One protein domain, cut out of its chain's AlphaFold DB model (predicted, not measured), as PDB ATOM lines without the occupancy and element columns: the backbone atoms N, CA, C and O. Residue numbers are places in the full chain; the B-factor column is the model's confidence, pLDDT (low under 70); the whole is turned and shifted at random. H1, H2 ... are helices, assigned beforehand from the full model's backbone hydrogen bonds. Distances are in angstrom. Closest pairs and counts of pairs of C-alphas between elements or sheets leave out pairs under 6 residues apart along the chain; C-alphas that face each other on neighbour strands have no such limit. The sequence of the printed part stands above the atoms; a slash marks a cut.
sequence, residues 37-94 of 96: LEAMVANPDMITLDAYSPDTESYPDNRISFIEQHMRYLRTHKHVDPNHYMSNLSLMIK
ATOM      1  N   LEU A  37      20.588  23.791 -34.043       98.31
ATOM      2  CA  LEU A  37      19.479  23.748 -35.005       98.31
ATOM      3  C   LEU A  37      19.956  23.360 -36.414       98.31
ATOM      4  O   LEU A  37      19.331  22.524 -37.055       98.31
ATOM      5  N   GLU A  38      21.090  23.895 -36.873       98.44
ATOM      6  CA  GLU A  38      21.715  23.508 -38.148       98.44
ATOM      7  C   GLU A  38      22.067  22.011 -38.171       98.44
ATOM      8  O   GLU A  38      21.814  21.331 -39.163       98.44
ATOM      9  N   ALA A  39      22.574  21.468 -37.059       98.19
ATOM     10  CA  ALA A  39      22.837  20.036 -36.932       98.19
ATOM     11  C   ALA A  39      21.556  19.181 -36.964       98.19
ATOM     12  O   ALA A  39      21.598  18.059 -37.464       98.19
ATOM     13  N   MET A  40      20.423  19.692 -36.464       98.06
ATOM     14  CA  MET A  40      19.127  19.011 -36.582       98.06
ATOM     15  C   MET A  40      18.629  18.998 -38.028       98.06
ATOM     16  O   MET A  40      18.181  17.960 -38.497       98.06
ATOM     17  N   VAL A  41      18.759  20.116 -38.750       98.06
ATOM     18  CA  VAL A  41      18.374  20.213 -40.172       98.06
ATOM     19  C   VAL A  41      19.215  19.283 -41.046       98.06
ATOM     20  O   VAL A  41      18.706  18.666 -41.976       98.06
ATOM     21  N   ALA A  42      20.506  19.150 -40.737       97.94
ATOM     22  CA  ALA A  42      21.397  18.239 -41.448       97.94
ATOM     23  C   ALA A  42      21.145  16.753 -41.121       97.94
ATOM     24  O   ALA A  42      21.702  15.884 -41.793       97.94
ATOM     25  N   ASN A  43      20.349  16.445 -40.092       97.75
ATOM     26  CA  ASN A  43      20.087  15.078 -39.669       97.75
ATOM     27  C   ASN A  43      18.871  14.493 -40.420       97.75
ATOM     28  O   ASN A  43      17.741  14.911 -40.160       97.75
ATOM     29  N   PRO A  44      19.057  13.480 -41.291       96.94
ATOM     30  CA  PRO A  44      17.959  12.891 -42.058       96.94
ATOM     31  C   PRO A  44      16.917  12.162 -41.193       96.94
ATOM     32  O   PRO A  44      15.801  11.931 -41.663       96.94
ATOM     33  N   ASP A  45      17.232  11.834 -39.938       97.50
ATOM     34  CA  ASP A  45      16.316  11.184 -38.990       97.50
ATOM     35  C   ASP A  45      15.427  12.181 -38.227       97.50
ATOM     36  O   ASP A  45      14.636  11.789 -37.365       97.50
ATOM     37  N   MET A  46      15.542  13.476 -38.525       97.75
ATOM     38  CA  MET A  46      14.758  14.543 -37.906       97.75
ATOM     39  C   MET A  46      13.814  15.200 -38.918       97.75
ATOM     40  O   MET A  46      14.086  15.273 -40.115       97.75
ATOM     41  N   ILE A  47      12.660  15.652 -38.434       97.31
ATOM     42  CA  ILE A  47      11.636  16.347 -39.217       97.31
ATOM     43  C   ILE A  47      11.790  17.853 -38.974       97.31
ATOM     44  O   ILE A  47      11.261  18.390 -38.004       97.31
ATOM     45  N   THR A  48      12.519  18.541 -39.854       97.31
ATOM     46  CA  THR A  48      12.762  19.991 -39.767       97.31
ATOM     47  C   THR A  48      12.084  20.719 -40.924       97.31
ATOM     48  O   THR A  48      12.692  20.945 -41.970       97.31
ATOM     49  N   LEU A  49      10.801  21.036 -40.760       95.75
ATOM     50  CA  LEU A  49       9.997  21.704 -41.785       95.75
ATOM     51  C   LEU A  49       9.865  23.198 -41.490       95.75
ATOM     52  O   LEU A  49       9.808  23.606 -40.330       95.75
ATOM     53  N   ASP A  50       9.767  23.991 -42.552       96.56
ATOM     54  CA  ASP A  50       9.385  25.397 -42.458       96.56
ATOM     55  C   ASP A  50       7.934  25.528 -41.981       96.56
ATOM     56  O   ASP A  50       7.097  24.647 -42.207       96.56
ATOM     57  N   ALA A  51       7.623  26.652 -41.343       94.88
ATOM     58  CA  ALA A  51       6.300  26.935 -40.808       94.88
ATOM     59  C   ALA A  51       5.654  28.135 -41.502       94.88
ATOM     60  O   ALA A  51       6.324  28.970 -42.107       94.88
ATOM     61  N   TYR A  52       4.332  28.241 -41.383       95.69
ATOM     62  CA  TYR A  52       3.603  29.425 -41.821       95.69
ATOM     63  C   TYR A  52       3.926  30.635 -40.931       95.69
ATOM     64  O   TYR A  52       3.996  30.513 -39.705       95.69
ATOM     65  N   SER A  53       4.069  31.811 -41.541       94.56
ATOM     66  CA  SER A  53       4.196  33.098 -40.861       94.56
ATOM     67  C   SER A  53       3.174  34.102 -41.414       94.56
ATOM     68  O   SER A  53       3.143  34.334 -42.624       94.56
ATOM     69  N   PRO A  54       2.360  34.743 -40.555       93.81
ATOM     70  CA  PRO A  54       1.432  35.794 -40.980       93.81
ATOM     71  C   PRO A  54       2.115  37.158 -41.180       93.81
ATOM     72  O   PRO A  54       1.498  38.080 -41.700       93.81
ATOM     73  N   ASP A  55       3.369  37.305 -40.747       93.38
ATOM     74  CA  ASP A  55       4.158  38.529 -40.900       93.38
ATOM     75  C   ASP A  55       4.702  38.618 -42.332       93.38
ATOM     76  O   ASP A  55       5.785  38.112 -42.627       93.38
ATOM     77  N   THR A  56       3.919  39.225 -43.222       93.94
ATOM     78  CA  THR A  56       4.241  39.365 -44.650       93.94
ATOM     79  C   THR A  56       5.310  40.412 -44.940       93.94
ATOM     80  O   THR A  56       5.878  40.396 -46.028       93.94
ATOM     81  N   GLU A  57       5.595  41.322 -44.002       95.44
ATOM     82  CA  GLU A  57       6.697  42.281 -44.156       95.44
ATOM     83  C   GLU A  57       8.044  41.563 -44.051       95.44
ATOM     84  O   GLU A  57       8.925  41.766 -44.885       95.44
ATOM     85  N   SER A  58       8.187  40.681 -43.055       92.62
ATOM     86  CA  SER A  58       9.417  39.904 -42.853       92.62
ATOM     87  C   SER A  58       9.469  38.625 -43.696       92.62
ATOM     88  O   SER A  58      10.557  38.178 -44.060       92.62
ATOM     89  N   TYR A  59       8.310  38.028 -43.998       93.88
ATOM     90  CA  TYR A  59       8.172  36.758 -44.721       93.88
ATOM     91  C   TYR A  59       7.122  36.882 -45.842       93.88
ATOM     92  O   TYR A  59       5.976  36.456 -45.667       93.88
ATOM     93  N   PRO A  60       7.482  37.471 -46.999       94.19
ATOM     94  CA  PRO A  60       6.529  37.767 -48.074       94.19
ATOM     95  C   PRO A  60       5.839  36.541 -48.685       94.19
ATOM     96  O   PRO A  60       4.753  36.661 -49.241       94.19
ATOM     97  N   ASP A  61       6.452  35.362 -48.581       96.00
ATOM     98  CA  ASP A  61       5.897  34.079 -49.030       96.00
ATOM     99  C   ASP A  61       5.094  33.351 -47.936       96.00
ATOM    100  O   ASP A  61       4.714  32.189 -48.097       96.00
ATOM    101  N   ASN A  62       4.853  34.029 -46.811       96.75
ATOM    102  CA  ASN A  62       4.236  33.493 -45.609       96.75
ATOM    103  C   ASN A  62       4.954  32.276 -45.012       96.75
ATOM    104  O   ASN A  62       4.317  31.465 -44.332       96.75
ATOM    105  N   ARG A  63       6.266  32.124 -45.224       97.12
ATOM    106  CA  ARG A  63       7.042  31.021 -44.652       97.12
ATOM    107  C   ARG A  63       8.188  31.524 -43.793       97.12
ATOM    108  O   ARG A  63       8.930  32.422 -44.159       97.12
ATOM    109  N   ILE A  64       8.358  30.897 -42.637       97.19
ATOM    110  CA  ILE A  64       9.513  31.076 -41.761       97.19
ATOM    111  C   ILE A  64      10.284  29.763 -41.698       97.19
ATOM    112  O   ILE A  64       9.696  28.697 -41.502       97.19
ATOM    113  N   SER A  65      11.605  29.837 -41.864       97.62
ATOM    114  CA  SER A  65      12.437  28.637 -41.834       97.62
ATOM    115  C   SER A  65      12.466  28.005 -40.446       97.62
ATOM    116  O   SER A  65      12.369  28.713 -39.440       97.62
ATOM    117  N   PHE A  66      12.673  26.687 -40.380       98.06
ATOM    118  CA  PHE A  66      12.802  25.953 -39.112       98.06
ATOM    119  C   PHE A  66      13.768  26.646 -38.128       98.06
ATOM    120  O   PHE A  66      13.435  26.908 -36.971       98.06
ATOM    121  N   ILE A  67      14.968  27.012 -38.597       98.12
ATOM    122  CA  ILE A  67      15.987  27.654 -37.754       98.12
ATOM    123  C   ILE A  67      15.504  29.021 -37.260       98.12
ATOM    124  O   ILE A  67      15.606  29.309 -36.065       98.12
ATOM    125  N   GLU A  68      14.982  29.865 -38.155       97.50
ATOM    126  CA  GLU A  68      14.561  31.217 -37.782       97.50
ATOM    127  C   GLU A  68      13.358  31.186 -36.838       97.50
ATOM    128  O   GLU A  68      13.314  31.953 -35.878       97.50
ATOM    129  N   GLN A  69      12.428  30.252 -37.034       97.56
ATOM    130  CA  GLN A  69      11.289  30.051 -36.145       97.56
ATOM    131  C   GLN A  69      11.745  29.795 -34.704       97.56
ATOM    132  O   GLN A  69      11.284  30.464 -33.773       97.56
ATOM    133  N   HIS A  70      12.687  28.870 -34.513       97.88
ATOM    134  CA  HIS A  70      13.176  28.495 -33.188       97.88
ATOM    135  C   HIS A  70      14.088  29.564 -32.567       97.88
ATOM    136  O   HIS A  70      13.979  29.851 -31.371       97.88
ATOM    137  N   MET A  71      14.931  30.219 -33.368       97.81
ATOM    138  CA  MET A  71      15.743  31.352 -32.912       97.81
ATOM    139  C   MET A  71      14.870  32.536 -32.482       97.81
ATOM    140  O   MET A  71      15.096  33.121 -31.417       97.81
ATOM    141  N   ARG A  72      13.839  32.870 -33.267       96.25
ATOM    142  CA  ARG A  72      12.866  33.916 -32.938       96.25
ATOM    143  C   ARG A  72      12.109  33.575 -31.661       96.25
ATOM    144  O   ARG A  72      12.001  34.448 -30.802       96.25
ATOM    145  N   TYR A  73      11.647  32.333 -31.505       96.88
ATOM    146  CA  TYR A  73      10.936  31.885 -30.306       96.88
ATOM    147  C   TYR A  73      11.771  32.093 -29.035       96.88
ATOM    148  O   TYR A  73      11.319  32.764 -28.111       96.88
ATOM    149  N   LEU A  74      13.018  31.614 -29.010       96.94
ATOM    150  CA  LEU A  74      13.914  31.804 -27.860       96.94
ATOM    151  C   LEU A  74      14.297  33.274 -27.645       96.94
ATOM    152  O   LEU A  74      14.509  33.717 -26.515       96.94
ATOM    153  N   ARG A  75      14.358  34.073 -28.718       95.56
ATOM    154  CA  ARG A  75      14.590  35.515 -28.605       95.56
ATOM    155  C   ARG A  75      13.415  36.224 -27.934       95.56
ATOM    156  O   ARG A  75      13.682  37.126 -27.143       95.56
ATOM    157  N   THR A  76      12.170  35.865 -28.234       96.31
ATOM    158  CA  THR A  76      10.981  36.531 -27.676       96.31
ATOM    159  C   THR A  76      10.549  35.961 -26.322       96.31
ATOM    160  O   THR A  76       9.985  36.696 -25.517       96.31
ATOM    161  N   HIS A  77      10.885  34.706 -26.010       96.56
ATOM    162  CA  HIS A  77      10.518  34.035 -24.757       96.56
ATOM    163  C   HIS A  77      11.719  33.909 -23.810       96.56
ATOM    164  O   HIS A  77      12.288  32.837 -23.630       96.56
ATOM    165  N   LYS A  78      12.105  35.017 -23.164       93.19
ATOM    166  CA  LYS A  78      13.311  35.089 -22.308       93.19
ATOM    167  C   LYS A  78      13.296  34.198 -21.059       93.19
ATOM    168  O   LYS A  78      14.343  34.001 -20.459       93.19
ATOM    169  N   HIS A  79      12.131  33.691 -20.664       94.50
ATOM    170  CA  HIS A  79      11.964  32.796 -19.515       94.50
ATOM    171  C   HIS A  79      12.145  31.312 -19.875       94.50
ATOM    172  O   HIS A  79      12.188  30.470 -18.983       94.50
ATOM    173  N   VAL A  80      12.213  30.976 -21.168       95.75
ATOM    174  CA  VAL A  80      12.409  29.597 -21.624       95.75
ATOM    175  C   VAL A  80      13.879  29.230 -21.475       95.75
ATOM    176  O   VAL A  80      14.744  29.897 -22.037       95.75
ATOM    177  N   ASP A  81      14.150  28.137 -20.761       95.38
ATOM    178  CA  ASP A  81      15.477  27.527 -20.693       95.38
ATOM    179  C   ASP A  81      15.859  26.965 -22.079       95.38
ATOM    180  O   ASP A  81      15.230  26.006 -22.549       95.38
ATOM    181  N   PRO A  82      16.888  27.515 -22.753       95.50
ATOM    182  CA  PRO A  82      17.261  27.060 -24.085       95.50
ATOM    183  C   PRO A  82      17.775  25.616 -24.124       95.50
ATOM    184  O   PRO A  82      17.624  24.956 -25.150       95.50
ATOM    185  N   ASN A  83      18.374  25.098 -23.046       95.12
ATOM    186  CA  ASN A  83      18.825  23.706 -23.002       95.12
ATOM    187  C   ASN A  83      17.629  22.759 -22.979       95.12
ATOM    188  O   ASN A  83      17.554  21.857 -23.814       95.12
ATOM    189  N   HIS A  84      16.669  22.999 -22.082       96.56
ATOM    190  CA  HIS A  84      15.450  22.190 -22.013       96.56
ATOM    191  C   HIS A  84      14.649  22.272 -23.311       96.56
ATOM    192  O   HIS A  84      14.187  21.253 -23.823       96.56
ATOM    193  N   TYR A  85      14.538  23.472 -23.883       97.44
ATOM    194  CA  TYR A  85      13.864  23.672 -25.158       97.44
ATOM    195  C   TYR A  85      14.489  22.837 -26.281       97.44
ATOM    196  O   TYR A  85      13.774  22.128 -26.984       97.44
ATOM    197  N   MET A  86      15.819  22.869 -26.423       96.81
ATOM    198  CA  MET A  86      16.531  22.099 -27.450       96.81
ATOM    199  C   MET A  86      16.366  20.588 -27.255       96.81
ATOM    200  O   MET A  86      16.137  19.869 -28.228       96.81
ATOM    201  N   SER A  87      16.446  20.105 -26.012       96.31
ATOM    202  CA  SER A  87      16.217  18.692 -25.695       96.31
ATOM    203  C   SER A  87      14.800  18.258 -26.072       96.31
ATOM    204  O   SER A  87      14.642  17.280 -26.804       96.31
ATOM    205  N   ASN A  88      13.783  19.017 -25.662       97.81
ATOM    206  CA  ASN A  88      12.386  18.715 -25.976       97.81
ATOM    207  C   ASN A  88      12.119  18.752 -27.483       97.81
ATOM    208  O   ASN A  88      11.521  17.822 -28.021       97.81
ATOM    209  N   LEU A  89      12.622  19.779 -28.173       97.69
ATOM    210  CA  LEU A  89      12.497  19.903 -29.622       97.69
ATOM    211  C   LEU A  89      13.071  18.671 -30.329       97.69
ATOM    212  O   LEU A  89      12.389  18.076 -31.158       97.69
ATOM    213  N   SER A  90      14.277  18.235 -29.947       96.56
ATOM    214  CA  SER A  90      14.931  17.069 -30.556       96.56
ATOM    215  C   SER A  90      14.135  15.769 -30.395       96.56
ATOM    216  O   SER A  90      14.119  14.944 -31.306       96.56
ATOM    217  N   LEU A  91      13.445  15.596 -29.262       96.81
ATOM    218  CA  LEU A  91      12.595  14.433 -29.002       96.81
ATOM    219  C   LEU A  91      11.316  14.467 -29.840       96.81
ATOM    220  O   LEU A  91      10.873  13.428 -30.322       96.81
ATOM    221  N   MET A  92      10.728  15.652 -30.012       95.94
ATOM    222  CA  MET A  92       9.487  15.832 -30.765       95.94
ATOM    223  C   MET A  92       9.663  15.593 -32.264       95.94
ATOM    224  O   MET A  92       8.770  15.037 -32.896       95.94
ATOM    225  N   ILE A  93      10.797  16.011 -32.832       96.31
ATOM    226  CA  ILE A  93      11.019  15.977 -34.285       96.31
ATOM    227  C   ILE A  93      11.730  14.712 -34.768       96.31
ATOM    228  O   ILE A  93      11.918  14.539 -35.971       96.31
ATOM    229  N   LYS A  94      12.169  13.838 -33.859       96.81
ATOM    230  CA  LYS A  94      12.821  12.583 -34.231       96.81
ATOM    231  C   LYS A  94      11.804  11.641 -34.877       96.81
ATOM    232  O   LYS A  94      10.741  11.384 -34.309       96.81
TER     233      LYS A  94
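Overview. This is residues 37 to 94 of the 96 residues of an uncharacterized protein of Candidatus Saccharibacteria bacterium (UniProt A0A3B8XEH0). Two helices, H3 and H2, stand side by side with a gap between them as the two legs of an arch, joined at one end by a tight link, and the short helix H1 sits near the other, open end. From H1 a long stretch with no named element, residues 42 to 65, passes that open end, loops round beyond H2 and folds back to it, with a short antiparallel pairing of residues 51 to 52 with residues 63 to 64. The printed part has 58 residues, with three named helices in the order H1, H2, H3 and no named strand; the class is all helix, though under half of the residues, 28 of the 58, are in named elements. The whole is only just compact, close to loose, with a radius of gyration of the C-alphas of 12.2 A, and it is flat, with spans of 31 by 30 by 15 A.

Arrangement. The longest helix, H3, residues 82 to 93, is close to but not clearly touching H2, residues 66 to 76. Their closest C-alphas, those of Leu 74 and Pro 82, are 6.9 A apart. The two run opposite ways at a shallow tilt of 33 degrees, only just short of steep, with centres 12.8 A apart. H1, residues 37 to 41, is close to but not clearly touching H3, and their closest C-alphas, those of Met 40 and Ser 90, are 7.6 A apart. H1 is also close to but not clearly touching H2, where the closest C-alphas, those of Leu 37 and Ile 67, are 5.9 A apart. In H1, H2 and H3 every O i to N i+4 pair is within hydrogen-bond range.

Along the chain. H3 measures 16.3 A from C-alpha 82 at (17.261, 27.060, -24.085) to C-alpha 93 at (11.019, 15.977, -34.285). H2 measures 15.7 A from its first to its last C-alpha and begins with C-alpha 66 at (12.802, 25.953, -39.112). H1 measures 6.4 A, from C-alpha 37 at (19.479, 23.748, -35.005) to C-alpha 41.

Size, cuts and confidence. The two C-alphas farthest apart, those of Asp 45 and Glu 57, are 33.0 A apart, and both residues belong to the long link of 24 residues from H1 to H2. The link from H2 to H3, with 5 residues, is tight. Residues 75 to 81, of which 75 and 76 belong to H2, stand free. The first and last printed C-alphas, those of Leu 37 and Lys 94, are 13.0 A apart. The printed part has no cut. The mean pLDDT of the printed part is 96.4, and no printed residue is under 70.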